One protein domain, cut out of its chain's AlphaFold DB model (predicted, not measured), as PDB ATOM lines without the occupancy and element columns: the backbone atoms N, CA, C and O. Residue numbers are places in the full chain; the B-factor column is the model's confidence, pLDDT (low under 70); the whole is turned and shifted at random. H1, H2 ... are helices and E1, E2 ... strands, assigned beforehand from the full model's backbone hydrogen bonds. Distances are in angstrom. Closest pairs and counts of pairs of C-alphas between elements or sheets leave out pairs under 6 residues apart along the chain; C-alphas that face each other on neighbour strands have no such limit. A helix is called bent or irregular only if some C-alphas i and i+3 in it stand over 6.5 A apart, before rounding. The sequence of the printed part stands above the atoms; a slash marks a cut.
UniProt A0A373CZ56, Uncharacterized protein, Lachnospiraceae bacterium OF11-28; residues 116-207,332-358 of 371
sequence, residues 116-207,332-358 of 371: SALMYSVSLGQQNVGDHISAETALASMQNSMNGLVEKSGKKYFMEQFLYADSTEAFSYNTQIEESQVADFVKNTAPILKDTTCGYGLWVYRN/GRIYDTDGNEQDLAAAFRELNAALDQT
ATOM      1  N   SER A 116      -1.843 -26.229 162.581       96.00
ATOM      2  CA  SER A 116      -0.739 -25.264 162.608       96.00
ATOM      3  C   SER A 116      -0.905 -24.336 163.804       96.00
ATOM      4  O   SER A 116      -2.037 -23.992 164.153       96.00
ATOM      5  N   ALA A 117       0.177 -23.943 164.466       96.12
ATOM      6  CA  ALA A 117       0.080 -23.023 165.594       96.12
ATOM      7  C   ALA A 117       0.097 -21.557 165.133       96.12
ATOM      8  O   ALA A 117       0.691 -21.218 164.106       96.12
ATOM      9  N   LEU A 118      -0.590 -20.687 165.875       96.19
ATOM     10  CA  LEU A 118      -0.763 -19.273 165.538       96.19
ATOM     11  C   LEU A 118      -0.760 -18.381 166.783       96.19
ATOM     12  O   LEU A 118      -1.509 -18.624 167.731       96.19
ATOM     13  N   MET A 119      -0.039 -17.265 166.696       96.06
ATOM     14  CA  MET A 119      -0.316 -16.076 167.497       96.06
ATOM     15  C   MET A 119      -1.251 -15.137 166.724       96.06
ATOM     16  O   MET A 119      -0.936 -14.708 165.614       96.06
ATOM     17  N   TYR A 120      -2.411 -14.818 167.299       96.44
ATOM     18  CA  TYR A 120      -3.347 -13.845 166.736       96.44
ATOM     19  C   TYR A 120      -3.410 -12.604 167.622       96.44
ATOM     20  O   TYR A 120      -3.590 -12.707 168.833       96.44
ATOM     21  N   SER A 121      -3.358 -11.430 166.997       95.44
ATOM     22  CA  SER A 121      -3.574 -10.137 167.643       95.44
ATOM     23  C   SER A 121      -4.622  -9.335 166.886       95.44
ATOM     24  O   SER A 121      -4.677  -9.391 165.658       95.44
ATOM     25  N   VAL A 122      -5.404  -8.527 167.606       95.94
ATOM     26  CA  VAL A 122      -6.341  -7.547 167.019       95.94
ATOM     27  C   VAL A 122      -5.644  -6.614 166.022       95.94
ATOM     28  O   VAL A 122      -6.256  -6.188 165.043       95.94
ATOM     29  N   SER A 123      -4.356  -6.340 166.239       94.81
ATOM     30  CA  SER A 123      -3.522  -5.505 165.370       94.81
ATOM     31  C   SER A 123      -3.166  -6.134 164.019       94.81
ATOM     32  O   SER A 123      -2.632  -5.446 163.140       94.81
ATOM     33  N   LEU A 124      -3.439  -7.429 163.826       92.69
ATOM     34  CA  LEU A 124      -3.141  -8.126 162.579       92.69
ATOM     35  C   LEU A 124      -3.953  -7.521 161.426       92.69
ATOM     36  O   LEU A 124      -5.179  -7.455 161.467       92.69
ATOM     37  N   GLY A 125      -3.246  -7.068 160.387       86.12
ATOM     38  CA  GLY A 125      -3.855  -6.435 159.213       86.12
ATOM     39  C   GLY A 125      -4.339  -4.996 159.430       86.12
ATOM     40  O   GLY A 125      -4.940  -4.429 158.518       86.12
ATOM     41  N   GLN A 126      -4.073  -4.398 160.594       92.44
ATOM     42  CA  GLN A 126      -4.472  -3.025 160.918       92.44
ATOM     43  C   GLN A 126      -3.379  -2.002 160.592       92.44
ATOM     44  O   GLN A 126      -2.229  -2.348 160.313       92.44
ATOM     45  N   GLN A 127      -3.739  -0.715 160.642       88.94
ATOM     46  CA  GLN A 127      -2.796   0.380 160.397       88.94
ATOM     47  C   GLN A 127      -1.791   0.569 161.536       88.94
ATOM     48  O   GLN A 127      -0.670   0.995 161.265       88.94
ATOM     49  N   ASN A 128      -2.171   0.232 162.775       93.19
ATOM     50  CA  ASN A 128      -1.311   0.316 163.954       93.19
ATOM     51  C   ASN A 128      -0.740   1.728 164.156       93.19
ATOM     52  O   ASN A 128       0.472   1.947 164.150       93.19
ATOM     53  N   VAL A 129      -1.649   2.692 164.322       95.06
ATOM     54  CA  VAL A 129      -1.331   4.119 164.523       95.06
ATOM     55  C   VAL A 129      -1.747   4.633 165.910       95.06
ATOM     56  O   VAL A 129      -1.849   5.840 166.120       95.06
ATOM     57  N   GLY A 130      -1.974   3.724 166.860       94.25
ATOM     58  CA  GLY A 130      -2.480   4.003 168.208       94.25
ATOM     59  C   GLY A 130      -3.993   4.228 168.253       94.25
ATOM     60  O   GLY A 130      -4.503   4.863 169.175       94.25
ATOM     61  N   ASP A 131      -4.706   3.766 167.229       95.56
ATOM     62  CA  ASP A 131      -6.148   3.888 167.090       95.56
ATOM     63  C   ASP A 131      -6.910   2.810 167.872       95.56
ATOM     64  O   ASP A 131      -6.380   1.752 168.217       95.56
ATOM     65  N   HIS A 132      -8.177   3.110 168.153       97.12
ATOM     66  CA  HIS A 132      -9.127   2.173 168.736       97.12
ATOM     67  C   HIS A 132     -10.246   1.903 167.727       97.12
ATOM     68  O   HIS A 132     -10.723   2.818 167.051       97.12
ATOM     69  N   ILE A 133     -10.639   0.638 167.599       97.88
ATOM     70  CA  ILE A 133     -11.691   0.180 166.689       97.88
ATOM     71  C   ILE A 133     -12.824  -0.491 167.461       97.88
ATOM     72  O   ILE A 133     -12.642  -1.001 168.568       97.88
ATOM     73  N   SER A 134     -14.013  -0.524 166.863       98.50
ATOM     74  CA  SER A 134     -15.152  -1.219 167.464       98.50
ATOM     75  C   SER A 134     -14.943  -2.737 167.500       98.50
ATOM     76  O   SER A 134     -14.241  -3.304 166.655       98.50
ATOM     77  N   ALA A 135     -15.622  -3.421 168.425       98.50
ATOM     78  CA  ALA A 135     -15.639  -4.884 168.479       98.50
ATOM     79  C   ALA A 135     -16.135  -5.509 167.164       98.50
ATOM     80  O   ALA A 135     -15.579  -6.506 166.715       98.50
ATOM     81  N   GLU A 136     -17.131  -4.903 166.513       98.38
ATOM     82  CA  GLU A 136     -17.638  -5.344 165.205       98.38
ATOM     83  C   GLU A 136     -16.541  -5.315 164.129       98.38
ATOM     84  O   GLU A 136     -16.353  -6.290 163.402       98.38
ATOM     85  N   THR A 137     -15.767  -4.227 164.075       98.25
ATOM     86  CA  THR A 137     -14.658  -4.077 163.119       98.25
ATOM     87  C   THR A 137     -13.559  -5.103 163.394       98.25
ATOM     88  O   THR A 137     -13.049  -5.737 162.467       98.25
ATOM     89  N   ALA A 138     -13.221  -5.310 164.671       98.31
ATOM     90  CA  ALA A 138     -12.229  -6.296 165.086       98.31
ATOM     91  C   ALA A 138     -12.663  -7.735 164.743       98.31
ATOM     92  O   ALA A 138     -11.853  -8.498 164.222       98.31
ATOM     93  N   LEU A 139     -13.935  -8.099 164.962       98.56
ATOM     94  CA  LEU A 139     -14.486  -9.417 164.608       98.56
ATOM     95  C   LEU A 139     -14.471  -9.657 163.096       98.56
ATOM     96  O   LEU A 139     -14.061 -10.728 162.649       98.56
ATOM     97  N   ALA A 140     -14.873  -8.664 162.298       98.19
ATOM     98  CA  ALA A 140     -14.840  -8.774 160.842       98.19
ATOM     99  C   ALA A 140     -13.404  -8.969 160.322       98.19
ATOM    100  O   ALA A 140     -13.159  -9.815 159.458       98.19
ATOM    101  N   SER A 141     -12.439  -8.232 160.883       97.50
ATOM    102  CA  SER A 141     -11.021  -8.384 160.534       97.50
ATOM    103  C   SER A 141     -10.458  -9.744 160.960       97.50
ATOM    104  O   SER A 141      -9.764 -10.401 160.176       97.50
ATOM    105  N   MET A 142     -10.823 -10.213 162.158       97.88
ATOM    106  CA  MET A 142     -10.463 -11.541 162.653       97.88
ATOM    107  C   MET A 142     -10.981 -12.634 161.719       97.88
ATOM    108  O   MET A 142     -10.204 -13.478 161.282       97.88
ATOM    109  N   GLN A 143     -12.267 -12.592 161.362       97.94
ATOM    110  CA  GLN A 143     -12.884 -13.579 160.477       97.94
ATOM    111  C   GLN A 143     -12.171 -13.637 159.122       97.94
ATOM    112  O   GLN A 143     -11.827 -14.722 158.655       97.94
ATOM    113  N   ASN A 144     -11.915 -12.479 158.506       97.12
ATOM    114  CA  ASN A 144     -11.227 -12.406 157.217       97.12
ATOM    115  C   ASN A 144      -9.800 -12.964 157.301       97.12
ATOM    116  O   ASN A 144      -9.394 -13.754 156.447       97.12
ATOM    117  N   SER A 145      -9.057 -12.588 158.343       95.88
ATOM    118  CA  SER A 145      -7.679 -13.043 158.549       95.88
ATOM    119  C   SER A 145      -7.622 -14.550 158.781       95.88
ATOM    120  O   SER A 145      -6.881 -15.248 158.093       95.88
ATOM    121  N   MET A 146      -8.447 -15.067 159.693       97.19
ATOM    122  CA  MET A 146      -8.484 -16.491 160.022       97.19
ATOM    123  C   MET A 146      -8.934 -17.344 158.830       97.19
ATOM    124  O   MET A 146      -8.329 -18.383 158.575       97.19
ATOM    125  N   ASN A 147      -9.912 -16.886 158.042       96.44
ATOM    126  CA  ASN A 147     -10.320 -17.579 156.816       96.44
ATOM    127  C   ASN A 147      -9.176 -17.661 155.801       96.44
ATOM    128  O   ASN A 147      -8.910 -18.734 155.268       96.44
ATOM    129  N   GLY A 148      -8.465 -16.552 155.571       95.38
ATOM    130  CA  GLY A 148      -7.324 -16.535 154.654       95.38
ATOM    131  C   GLY A 148      -6.147 -17.389 155.135       95.38
ATOM    132  O   GLY A 148      -5.415 -17.945 154.317       95.38
ATOM    133  N   LEU A 149      -5.958 -17.517 156.452       95.81
ATOM    134  CA  LEU A 149      -4.976 -18.432 157.034       95.81
ATOM    135  C   LEU A 149      -5.374 -19.892 156.780       95.81
ATOM    136  O   LEU A 149      -4.566 -20.647 156.241       95.81
ATOM    137  N   VAL A 150      -6.619 -20.271 157.090       96.69
ATOM    138  CA  VAL A 150      -7.140 -21.637 156.878       96.69
ATOM    139  C   VAL A 150      -7.133 -22.024 155.399       96.69
ATOM    140  O   VAL A 150      -6.769 -23.146 155.063       96.69
ATOM    141  N   GLU A 151      -7.476 -21.100 154.497       96.12
ATOM    142  CA  GLU A 151      -7.413 -21.327 153.048       96.12
ATOM    143  C   GLU A 151      -5.988 -21.674 152.589       96.12
ATOM    144  O   GLU A 151      -5.795 -22.587 151.787       96.12
ATOM    145  N   LYS A 152      -4.978 -20.979 153.127       95.38
ATOM    146  CA  LYS A 152      -3.566 -21.184 152.770       95.38
ATOM    147  C   LYS A 152      -2.946 -22.422 153.418       95.38
ATOM    148  O   LYS A 152      -2.062 -23.028 152.817       95.38
ATOM    149  N   SER A 153      -3.353 -22.781 154.636       95.38
ATOM    150  CA  SER A 153      -2.841 -23.970 155.331       95.38
ATOM    151  C   SER A 153      -3.566 -25.257 154.932       95.38
ATOM    152  O   SER A 153      -2.992 -26.340 155.046       95.38
ATOM    153  N   GLY A 154      -4.830 -25.151 154.509       95.00
ATOM    154  CA  GLY A 154      -5.732 -26.283 154.301       95.00
ATOM    155  C   GLY A 154      -6.216 -26.947 155.597       95.00
ATOM    156  O   GLY A 154      -6.786 -28.036 155.531       95.00
ATOM    157  N   LYS A 155      -5.978 -26.342 156.771       94.44
ATOM    158  CA  LYS A 155      -6.328 -26.912 158.084       94.44
ATOM    159  C   LYS A 155      -6.627 -25.845 159.137       94.44
ATOM    160  O   LYS A 155      -6.290 -24.673 158.981       94.44
ATOM    161  N   LYS A 156      -7.264 -26.268 160.231       95.19
ATOM    162  CA  LYS A 156      -7.518 -25.407 161.392       95.19
ATOM    163  C   LYS A 156      -6.225 -25.102 162.149       95.19
ATOM    164  O   LYS A 156      -5.248 -25.848 162.072       95.19
ATOM    165  N   TYR A 157      -6.252 -24.015 162.909       97.25
ATOM    166  CA  TYR A 157      -5.133 -23.595 163.744       97.25
ATOM    167  C   TYR A 157      -5.351 -23.939 165.217       97.25
ATOM    168  O   TYR A 157      -6.475 -23.901 165.710       97.25
ATOM    169  N   PHE A 158      -4.274 -24.191 165.950       97.25
ATOM    170  CA  PHE A 158      -4.289 -23.997 167.395       97.25
ATOM    171  C   PHE A 158      -3.796 -22.576 167.671       97.25
ATOM    172  O   PHE A 158      -2.659 -22.230 167.349       97.25
ATOM    173  N   MET A 159      -4.664 -21.718 168.204       97.31
ATOM    174  CA  MET A 159      -4.302 -20.331 168.493       97.31
ATOM    175  C   MET A 159      -3.551 -20.277 169.822       97.31
ATOM    176  O   MET A 159      -4.156 -20.020 170.850       97.31
ATOM    177  N   GLU A 160      -2.252 -20.552 169.824       95.12
ATOM    178  CA  GLU A 160      -1.424 -20.621 171.040       95.12
ATOM    179  C   GLU A 160      -1.463 -19.331 171.860       95.12
ATOM    180  O   GLU A 160      -1.420 -19.367 173.091       95.12
ATOM    181  N   GLN A 161      -1.589 -18.194 171.175       94.94
ATOM    182  CA  GLN A 161      -1.603 -16.882 171.798       94.94
ATOM    183  C   GLN A 161      -2.739 -16.040 171.217       94.94
ATOM    184  O   GLN A 161      -2.634 -15.504 170.112       94.94
ATOM    185  N   PHE A 162      -3.825 -15.900 171.976       96.75
ATOM    186  CA  PHE A 162      -4.906 -14.971 171.664       96.75
ATOM    187  C   PHE A 162      -4.677 -13.616 172.350       96.75
ATOM    188  O   PHE A 162      -4.908 -13.469 173.555       96.75
ATOM    189  N   LEU A 163      -4.234 -12.620 171.579       95.94
ATOM    190  CA  LEU A 163      -4.028 -11.233 172.003       95.94
ATOM    191  C   LEU A 163      -5.271 -10.394 171.654       95.94
ATOM    192  O   LEU A 163      -5.271  -9.578 170.732       95.94
ATOM    193  N   TYR A 164      -6.359 -10.614 172.396       95.50
ATOM    194  CA  TYR A 164      -7.573  -9.779 172.346       95.50
ATOM    195  C   TYR A 164      -7.360  -8.398 172.993       95.50
ATOM    196  O   TYR A 164      -8.088  -7.452 172.699       95.50
ATOM    197  N   ALA A 165      -6.367  -8.299 173.879       91.94
ATOM    198  CA  ALA A 165      -5.847  -7.078 174.472       91.94
ATOM    199  C   ALA A 165      -4.333  -7.246 174.674       91.94
ATOM    200  O   ALA A 165      -3.875  -8.328 175.053       91.94
ATOM    201  N   ASP A 166      -3.562  -6.186 174.432       88.75
ATOM    202  CA  ASP A 166      -2.117  -6.187 174.644       88.75
ATOM    203  C   ASP A 166      -1.661  -4.863 175.260       88.75
ATOM    204  O   ASP A 166      -1.745  -3.805 174.640       88.75
ATOM    205  N   SER A 167      -1.164  -4.928 176.496       88.56
ATOM    206  CA  SER A 167      -0.597  -3.780 177.206       88.56
ATOM    207  C   SER A 167       0.918  -3.649 177.037       88.56
ATOM    208  O   SER A 167       1.546  -2.872 177.761       88.56
ATOM    209  N   THR A 168       1.528  -4.415 176.126       87.75
ATOM    210  CA  THR A 168       2.972  -4.371 175.902       87.75
ATOM    211  C   THR A 168       3.359  -2.993 175.382       87.75
ATOM    212  O   THR A 168       3.056  -2.614 174.254       87.75
ATOM    213  N   GLU A 169       4.087  -2.226 176.188       82.44
ATOM    214  CA  GLU A 169       4.367  -0.817 175.884       82.44
ATOM    215  C   GLU A 169       5.113  -0.601 174.562       82.44
ATOM    216  O   GLU A 169       4.835   0.358 173.839       82.44
ATOM    217  N   ALA A 170       6.029  -1.515 174.217       86.62
ATOM    218  CA  ALA A 170       6.758  -1.483 172.949       86.62
ATOM    219  C   ALA A 170       5.834  -1.566 171.720       86.62
ATOM    220  O   ALA A 170       6.272  -1.244 170.619       86.62
ATOM    221  N   PHE A 171       4.577  -1.965 171.921       89.44
ATOM    222  CA  PHE A 171       3.530  -2.100 170.919       89.44
ATOM    223  C   PHE A 171       2.308  -1.225 171.233       89.44
ATOM    224  O   PHE A 171       1.234  -1.460 170.701       89.44
ATOM    225  N   SER A 172       2.458  -0.177 172.048       89.44
ATOM    226  CA  SER A 172       1.368   0.756 172.394       89.44
ATOM    227  C   SER A 172       0.747   1.490 171.195       89.44
ATOM    228  O   SER A 172      -0.353   2.017 171.305       89.44
ATOM    229  N   TYR A 173       1.432   1.508 170.050       93.50
ATOM    230  CA  TYR A 173       0.913   2.024 168.782       93.50
ATOM    231  C   TYR A 173       0.041   1.011 168.024       93.50
ATOM    232  O   TYR A 173      -0.561   1.371 167.016       93.50
ATOM    233  N   ASN A 174      -0.022  -0.251 168.445       95.81
ATOM    234  CA  ASN A 174      -0.896  -1.229 167.811       95.81
ATOM    235  C   ASN A 174      -2.360  -0.820 167.978       95.81
ATOM    236  O   ASN A 174      -2.750  -0.296 169.020       95.81
ATOM    237  N   THR A 175      -3.161  -1.089 166.951       96.38
ATOM    238  CA  THR A 175      -4.606  -0.875 166.989       96.38
ATOM    239  C   THR A 175      -5.225  -1.740 168.089       96.38
ATOM    240  O   THR A 175      -4.937  -2.937 168.179       96.38
ATOM    241  N   GLN A 176      -6.083  -1.139 168.912       96.69
ATOM    242  CA  GLN A 176      -6.774  -1.807 170.019       96.69
ATOM    243  C   GLN A 176      -8.288  -1.782 169.816       96.69
ATOM    244  O   GLN A 176      -8.815  -1.055 168.979       96.69
ATOM    245  N   ILE A 177      -9.008  -2.590 170.585       97.81
ATOM    246  CA  ILE A 177     -10.469  -2.496 170.649       97.81
ATOM    247  C   ILE A 177     -10.825  -1.395 171.644       97.81
ATOM    248  O   ILE A 177     -10.178  -1.279 172.684       97.81
ATOM    249  N   GLU A 178     -11.872  -0.622 171.359       97.75
ATOM    250  CA  GLU A 178     -12.481   0.289 172.335       97.75
ATOM    251  C   GLU A 178     -12.653  -0.406 173.696       97.75
ATOM    252  O   GLU A 178     -13.263  -1.475 173.781       97.75
ATOM    253  N   GLU A 179     -12.135   0.194 174.775       95.12
ATOM    254  CA  GLU A 179     -11.982  -0.490 176.073       95.12
ATOM    255  C   GLU A 179     -13.296  -1.076 176.613       95.12
ATOM    256  O   GLU A 179     -13.302  -2.150 177.230       95.12
ATOM    257  N   SER A 180     -14.401  -0.370 176.351       97.31
ATOM    258  CA  SER A 180     -15.766  -0.741 176.742       97.31
ATOM    259  C   SER A 180     -16.362  -1.892 175.923       97.31
ATOM    260  O   SER A 180     -17.325  -2.511 176.367       97.31
ATOM    261  N   GLN A 181     -15.792  -2.207 174.755       98.44
ATOM    262  CA  GLN A 181     -16.293  -3.224 173.825       98.44
ATOM    263  C   GLN A 181     -15.457  -4.513 173.812       98.44
ATOM    264  O   GLN A 181     -15.832  -5.475 173.142       98.44
ATOM    265  N   VAL A 182     -14.357  -4.585 174.569       98.12
ATOM    266  CA  VAL A 182     -13.498  -5.787 174.621       98.12
ATOM    267  C   VAL A 182     -14.288  -7.029 175.051       98.12
ATOM    268  O   VAL A 182     -14.149  -8.091 174.447       98.12
ATOM    269  N   ALA A 183     -15.173  -6.900 176.043       98.31
ATOM    270  CA  ALA A 183     -16.028  -8.003 176.479       98.31
ATOM    271  C   ALA A 183     -16.954  -8.498 175.355       98.31
ATOM    272  O   ALA A 183     -17.156  -9.704 175.206       98.31
ATOM    273  N   ASP A 184     -17.500  -7.588 174.545       98.44
ATOM    274  CA  ASP A 184     -18.361  -7.942 173.417       98.44
ATOM    275  C   ASP A 184     -17.575  -8.633 172.302       98.44
ATOM    276  O   ASP A 184     -18.056  -9.625 171.756       98.44
ATOM    277  N   PHE A 185     -16.347  -8.198 172.016       98.62
ATOM    278  CA  PHE A 185     -15.456  -8.906 171.096       98.62
ATOM    279  C   PHE A 185     -15.167 -10.344 171.557       98.62
ATOM    280  O   PHE A 185     -15.299 -11.283 170.768       98.62
ATOM    281  N   VAL A 186     -14.823 -10.533 172.838       98.31
ATOM    282  CA  VAL A 186     -14.509 -11.857 173.408       98.31
ATOM    283  C   VAL A 186     -15.710 -12.800 173.309       98.31
ATOM    284  O   VAL A 186     -15.581 -13.901 172.778       98.31
ATOM    285  N   LYS A 187     -16.898 -12.367 173.752       98.00
ATOM    286  CA  LYS A 187     -18.116 -13.200 173.716       98.00
ATOM    287  C   LYS A 187     -18.499 -13.612 172.291       98.00
ATOM    288  O   LYS A 187     -18.911 -14.747 172.064       98.00
ATOM    289  N   ASN A 188     -18.347 -12.704 171.326       98.19
ATOM    290  CA  ASN A 188     -18.782 -12.920 169.944       98.19
ATOM    291  C   ASN A 188     -17.704 -13.543 169.038       98.19
ATOM    292  O   ASN A 188     -17.959 -13.781 167.861       98.19
ATOM    293  N   THR A 189     -16.525 -13.858 169.575       97.81
ATOM    294  CA  THR A 189     -15.443 -14.552 168.855       97.81
ATOM    295  C   THR A 189     -15.720 -16.053 168.661       97.81
ATOM    296  O   THR A 189     -15.131 -16.684 167.780       97.81
ATOM    297  N   ALA A 190     -16.638 -16.640 169.440       97.50
ATOM    298  CA  ALA A 190     -16.892 -18.083 169.448       97.50
ATOM    299  C   ALA A 190     -17.141 -18.703 168.052       97.50
ATOM    300  O   ALA A 190     -16.535 -19.738 167.776       97.50
ATOM    301  N   PRO A 191     -17.966 -18.121 167.152       96.75
ATOM    302  CA  PRO A 191     -18.181 -18.686 165.818       96.75
ATOM    303  C   PRO A 191     -16.888 -18.768 164.996       96.75
ATOM    304  O   PRO A 191     -16.605 -19.802 164.400       96.75
ATOM    305  N   ILE A 192     -16.057 -17.721 165.049       98.06
ATOM    306  CA  ILE A 192     -14.791 -17.660 164.311       98.06
ATOM    307  C   ILE A 192     -13.846 -18.765 164.792       98.06
ATOM    308  O   ILE A 192     -13.274 -19.488 163.976       98.06
ATOM    309  N   LEU A 193     -13.698 -18.925 166.113       97.56
ATOM    310  CA  LEU A 193     -12.838 -19.968 166.679       97.56
ATOM    311  C   LEU A 193     -13.340 -21.370 166.323       97.56
ATOM    312  O   LEU A 193     -12.544 -22.201 165.907       97.56
ATOM    313  N   LYS A 194     -14.648 -21.636 166.391       95.25
ATOM    314  CA  LYS A 194     -15.196 -22.952 166.006       95.25
ATOM    315  C   LYS A 194     -14.843 -23.333 164.573       95.25
ATOM    316  O   LYS A 194     -14.479 -24.484 164.311       95.25
ATOM    317  N   ASP A 195     -14.948 -22.378 163.660       95.50
ATOM    318  CA  ASP A 195     -14.754 -22.635 162.237       95.50
ATOM    319  C   ASP A 195     -13.271 -22.747 161.874       95.50
ATOM    320  O   ASP A 195     -12.898 -23.567 161.034       95.50
ATOM    321  N   THR A 196     -12.412 -21.972 162.540       97.31
ATOM    322  CA  THR A 196     -11.020 -21.778 162.105       97.31
ATOM    323  C   THR A 196      -9.970 -22.365 163.041       97.31
ATOM    324  O   THR A 196      -8.812 -22.509 162.635       97.31
ATOM    325  N   THR A 197     -10.344 -22.761 164.261       96.69
ATOM    326  CA  THR A 197      -9.412 -23.295 165.261       96.69
ATOM    327  C   THR A 197      -9.839 -24.646 165.840       96.69
ATOM    328  O   THR A 197     -11.003 -25.048 165.786       96.69
ATOM    329  N   CYS A 198      -8.865 -25.390 166.365       94.50
ATOM    330  CA  CYS A 198      -9.085 -26.588 167.187       94.50
ATOM    331  C   CYS A 198      -8.948 -26.301 168.696       94.50
ATOM    332  O   CYS A 198      -9.173 -27.184 169.521       94.50
ATOM    333  N   GLY A 199      -8.596 -25.069 169.061       94.56
ATOM    334  CA  GLY A 199      -8.423 -24.604 170.433       94.56
ATOM    335  C   GLY A 199      -7.692 -23.264 170.469       94.56
ATOM    336  O   GLY A 199      -7.212 -22.779 169.438       94.56
ATOM    337  N   TYR A 200      -7.619 -22.657 171.652       96.75
ATOM    338  CA  TYR A 200      -6.863 -21.429 171.858       96.75
ATOM    339  C   TYR A 200      -6.213 -21.374 173.247       96.75
ATOM    340  O   TYR A 200      -6.757 -21.876 174.231       96.75
ATOM    341  N   GLY A 201      -5.047 -20.742 173.310       96.00
ATOM    342  CA  GLY A 201      -4.364 -20.271 174.500       96.00
ATOM    343  C   GLY A 201      -4.454 -18.748 174.600       96.00
ATOM    344  O   GLY A 201      -4.742 -18.042 173.633       96.00
ATOM    345  N   LEU A 202      -4.248 -18.226 175.804       95.44
ATOM    346  CA  LEU A 202      -4.310 -16.794 176.086       95.44
ATOM    347  C   LEU A 202      -2.901 -16.247 176.263       95.44
ATOM    348  O   LEU A 202      -2.108 -16.836 176.995       95.44
ATOM    349  N   TRP A 203      -2.634 -15.079 175.677       92.81
ATOM    350  CA  TRP A 203      -1.389 -14.351 175.936       92.81
ATOM    351  C   TRP A 203      -1.246 -14.002 177.424       92.81
ATOM    352  O   TRP A 203      -0.217 -14.261 178.042       92.81
ATOM    353  N   VAL A 204      -2.320 -13.478 178.026       94.25
ATOM    354  CA  VAL A 204      -2.358 -13.102 179.444       94.25
ATOM    355  C   VAL A 204      -3.635 -13.642 180.074       94.25
ATOM    356  O   VAL A 204      -4.690 -13.013 180.031       94.25
ATOM    357  N   TYR A 205      -3.546 -14.835 180.662       94.62
ATOM    358  CA  TYR A 205      -4.625 -15.376 181.494       94.62
ATOM    359  C   TYR A 205      -4.671 -14.697 182.869       94.62
ATOM    360  O   TYR A 205      -5.731 -14.346 183.374       94.62
ATOM    361  N   ARG A 206      -3.499 -14.492 183.469       95.56
ATOM    362  CA  ARG A 206      -3.308 -13.813 184.748       95.56
ATOM    363  C   ARG A 206      -2.261 -12.739 184.543       95.56
ATOM    364  O   ARG A 206      -1.237 -13.023 183.917       95.56
ATOM    365  N   ASN A 207      -2.501 -11.542 185.067       95.00
ATOM    366  CA  ASN A 207      -1.511 -10.482 184.991       95.00
ATOM    367  C   ASN A 207      -0.189 -10.976 185.582       95.00
ATOM    368  O   ASN A 207      -0.151 -11.642 186.625       95.00
ATOM    369  N   GLY A 332      -4.105  -8.655 181.403       93.06
ATOM    370  CA  GLY A 332      -5.066  -9.457 180.644       93.06
ATOM    371  C   GLY A 332      -6.521  -9.129 180.975       93.06
ATOM    372  O   GLY A 332      -7.412  -9.526 180.249       93.06
ATOM    373  N   ARG A 333      -6.815  -8.406 182.065       95.56
ATOM    374  CA  ARG A 333      -8.205  -8.105 182.494       95.56
ATOM    375  C   ARG A 333      -9.076  -9.344 182.797       95.56
ATOM    376  O   ARG A 333     -10.283  -9.212 182.969       95.56
ATOM    377  N   ILE A 334      -8.486 -10.540 182.927       97.00
ATOM    378  CA  ILE A 334      -9.189 -11.756 183.390       97.00
ATOM    379  C   ILE A 334      -8.913 -12.006 184.875       97.00
ATOM    380  O   ILE A 334      -9.853 -12.072 185.662       97.00
ATOM    381  N   TYR A 335      -7.639 -12.095 185.266       97.50
ATOM    382  CA  TYR A 335      -7.220 -12.202 186.665       97.50
ATOM    383  C   TYR A 335      -6.031 -11.285 186.940       97.50
ATOM    384  O   TYR A 335      -5.123 -11.189 186.113       97.50
ATOM    385  N   ASP A 336      -5.999 -10.646 188.106       94.50
ATOM    386  CA  ASP A 336      -4.838  -9.856 188.521       94.50
ATOM    387  C   ASP A 336      -3.644 -10.718 188.963       94.50
ATOM    388  O   ASP A 336      -3.684 -11.951 189.000       94.50
ATOM    389  N   THR A 337      -2.549 -10.053 189.333       91.50
ATOM    390  CA  THR A 337      -1.324 -10.707 189.812       91.50
ATOM    391  C   THR A 337      -1.530 -11.573 191.052       91.50
ATOM    392  O   THR A 337      -0.725 -12.475 191.281       91.50
ATOM    393  N   ASP A 338      -2.612 -11.379 191.803       87.81
ATOM    394  CA  ASP A 338      -2.967 -12.104 193.024       87.81
ATOM    395  C   ASP A 338      -4.038 -13.189 192.771       87.81
ATOM    396  O   ASP A 338      -4.216 -14.089 193.592       87.81
ATOM    397  N   GLY A 339      -4.610 -13.224 191.564       92.31
ATOM    398  CA  GLY A 339      -5.571 -14.227 191.110       92.31
ATOM    399  C   GLY A 339      -7.025 -13.818 191.332       92.31
ATOM    400  O   GLY A 339      -7.910 -14.657 191.177       92.31
ATOM    401  N   ASN A 340      -7.286 -12.556 191.682       95.56
ATOM    402  CA  ASN A 340      -8.651 -12.055 191.790       95.56
ATOM    403  C   ASN A 340      -9.220 -11.818 190.395       95.56
ATOM    404  O   ASN A 340      -8.521 -11.341 189.498       95.56
ATOM    405  N   GLU A 341     -10.499 -12.144 190.231       97.88
ATOM    406  CA  GLU A 341     -11.223 -11.915 188.985       97.88
ATOM    407  C   GLU A 341     -11.267 -10.432 188.619       97.88
ATOM    408  O   GLU A 341     -11.469  -9.560 189.464       97.88
ATOM    409  N   GLN A 342     -11.103 -10.177 187.328       97.44
ATOM    410  CA  GLN A 342     -11.194  -8.872 186.692       97.44
ATOM    411  C   GLN A 342     -12.389  -8.853 185.722       97.44
ATOM    412  O   GLN A 342     -13.154  -9.817 185.612       97.44
ATOM    413  N   ASP A 343     -12.589  -7.735 185.032       96.75
ATOM    414  CA  ASP A 343     -13.822  -7.425 184.310       96.75
ATOM    415  C   ASP A 343     -14.135  -8.351 183.115       96.75
ATOM    416  O   ASP A 343     -15.305  -8.504 182.758       96.75
ATOM    417  N   LEU A 344     -13.139  -9.033 182.533       97.88
ATOM    418  CA  LEU A 344     -13.344  -9.970 181.419       97.88
ATOM    419  C   LEU A 344     -13.504 -11.437 181.847       97.88
ATOM    420  O   LEU A 344     -13.789 -12.282 180.996       97.88
ATOM    421  N   ALA A 345     -13.379 -11.768 183.139       98.12
ATOM    422  CA  ALA A 345     -13.492 -13.152 183.613       98.12
ATOM    423  C   ALA A 345     -14.831 -13.804 183.215       98.12
ATOM    424  O   ALA A 345     -14.861 -14.938 182.735       98.12
ATOM    425  N   ALA A 346     -15.940 -13.071 183.355       98.38
ATOM    426  CA  ALA A 346     -17.265 -13.546 182.956       98.38
ATOM    427  C   ALA A 346     -17.386 -13.739 181.433       98.38
ATOM    428  O   ALA A 346     -17.871 -14.779 180.990       98.38
ATOM    429  N   ALA A 347     -16.872 -12.798 180.634       98.38
ATOM    430  CA  ALA A 347     -16.908 -12.876 179.173       98.38
ATOM    431  C   ALA A 347     -16.168 -14.116 178.637       98.38
ATOM    432  O   ALA A 347     -16.659 -14.788 177.732       98.38
ATOM    433  N   PHE A 348     -15.023 -14.472 179.230       98.00
ATOM    434  CA  PHE A 348     -14.297 -15.689 178.856       98.00
ATOM    435  C   PHE A 348     -15.011 -16.979 179.268       98.00
ATOM    436  O   PHE A 348     -14.926 -17.975 178.553       98.00
ATOM    437  N   ARG A 349     -15.751 -16.982 180.384       97.94
ATOM    438  CA  ARG A 349     -16.608 -18.126 180.743       97.94
ATOM    439  C   ARG A 349     -17.745 -18.305 179.745       97.94
ATOM    440  O   ARG A 349     -18.029 -19.436 179.366       97.94
ATOM    441  N   GLU A 350     -18.362 -17.210 179.304       98.00
ATOM    442  CA  GLU A 350     -19.391 -17.240 178.259       98.00
ATOM    443  C   GLU A 350     -18.830 -17.747 176.924       98.00
ATOM    444  O   GLU A 350     -19.437 -18.627 176.314       98.00
ATOM    445  N   LEU A 351     -17.649 -17.267 176.510       97.81
ATOM    446  CA  LEU A 351     -16.942 -17.775 175.329       97.81
ATOM    447  C   LEU A 351     -16.711 -19.290 175.430       97.81
ATOM    448  O   LEU A 351     -17.114 -20.030 174.535       97.81
ATOM    449  N   ASN A 352     -16.126 -19.767 176.531       96.81
ATOM    450  CA  ASN A 352     -15.852 -21.194 176.726       96.81
ATOM    451  C   ASN A 352     -17.131 -22.037 176.730       96.81
ATOM    452  O   ASN A 352     -17.201 -23.050 176.039       96.81
ATOM    453  N   ALA A 353     -18.182 -21.583 177.417       96.44
ATOM    454  CA  ALA A 353     -19.474 -22.262 177.402       96.44
ATOM    455  C   ALA A 353     -20.064 -22.345 175.983       96.44
ATOM    456  O   ALA A 353     -20.638 -23.368 175.608       96.44
ATOM    457  N   ALA A 354     -19.905 -21.291 175.176       95.75
ATOM    458  CA  ALA A 354     -20.340 -21.296 173.787       95.75
ATOM    459  C   ALA A 354     -19.533 -22.285 172.930       95.75
ATOM    460  O   ALA A 354     -20.112 -22.886 172.025       95.75
ATOM    461  N   LEU A 355     -18.236 -22.474 173.191       93.88
ATOM    462  CA  LEU A 355     -17.390 -23.451 172.492       93.88
ATOM    463  C   LEU A 355     -17.750 -24.904 172.865       93.88
ATOM    464  O   LEU A 355     -17.887 -25.740 171.965       93.88
ATOM    465  N   ASP A 356     -18.016 -25.172 174.147       87.19
ATOM    466  CA  ASP A 356     -18.343 -26.509 174.674       87.19
ATOM    467  C   ASP A 356     -19.696 -27.050 174.184       87.19
ATOM    468  O   ASP A 356     -19.825 -28.236 173.877       87.19
ATOM    469  N   GLN A 357     -20.713 -26.188 174.049       64.38
ATOM    470  CA  GLN A 357     -22.078 -26.578 173.645       64.38
ATOM    471  C   GLN A 357     -22.175 -27.229 172.251       64.38
ATOM    472  O   GLN A 357     -23.232 -27.732 171.879       64.38
ATOM    473  N   THR A 358     -21.089 -27.232 171.479       55.53
ATOM    474  CA  THR A 358     -21.009 -27.820 170.135       55.53
ATOM    475  C   THR A 358     -20.274 -29.161 170.066       55.53
ATOM    476  O   THR A 358     -20.384 -29.829 169.043       55.53
TER     477      THR A 358
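What this domain is: This is residues 116 to 207 and 332 to 358 of the 371 residues of an uncharacterized protein of Lachnospiraceae bacterium OF11-28 (UniProt A0A373CZ56). A small, twisted wall of three parallel strands has H1 and H3 over one face and no named helix on the other, with H2 and H4 farther from the sheet, joining H1 and H3 in a ring of contacts. Two long links extend past the ends of E1 and E2. The printed part has 119 residues, in the order E1 H1 E2 H2 H3 E3 H4, class mixed, and the sheet order is E1 E2 E3. It is compact, with a radius of gyration of the C-alphas of 13.8 A and spans of 40 by 36 by 23 A.

How they stand to each other: Inner strand E2, residues 157 to 163, is parallel to E1, residues 116 to 121, with N 163 and O 120 2.8 A apart, and to E3, residues 197 to 202, with N 201 and O 159 2.7 A apart. E1, H1 and E2 form a strand-helix-strand unit, two parallel neighbour strands with a helix between, with a right-handed crossover; E2, H2 H3 and E3 form another, also right-handed. H1, residues 135 to 153, is on the sheet at a height of 8.0 A. On the same face, H3, residues 190 to 196, touches H1 at a shallow tilt of 18 degrees, C-alphas 143 and 192 being closest at 5.9 A. H2, residues 179 to 188, touches H4, residues 345 to 356, at a shallow tilt of 17 degrees, C-alphas 187 and 351 being closest at 5.0 A. H2 touches H1 with residues 135 to 139 of H1 alone, C-alphas 135 and 185 being closest at 4.8 A. H4 touches H3 with residues 351 to 355 of H4 alone, C-alphas 190 and 351 being closest at 5.9 A. Every O i to N i+4 pair is within hydrogen-bond range in H1, H3 and H4; in H2, 4 of 6 are.

Where its parts are: E1 begins at C-alpha 116 (-0.739, -25.264, 162.608) and is 16.2 A long; H1 is 26.5 A, E2 14.9 A, H2 15.4 A, H3 10.1 A and E3 13.6 A. H4, 16.8 A, ends at C-alpha 356 (-18.343, -26.509, 174.674). H2 is irregular, with C-alphas 180 and 183 7.3 A apart.

The domain as a whole: The two C-alphas farthest apart, those of Gly 154 and Asp 338, are 41.3 A apart. Residues 208 to 331 are not printed, and C-alphas 207 and 332 are 5.7 A apart across the cut. The links E1 to H1 and E2 to H2 are long; residues 132 to 133 of the one pair in parallel with residues 176 to 177 of the other. Mean pLDDT of the printed part is 94.9, and residues 357 to 358 are under 70.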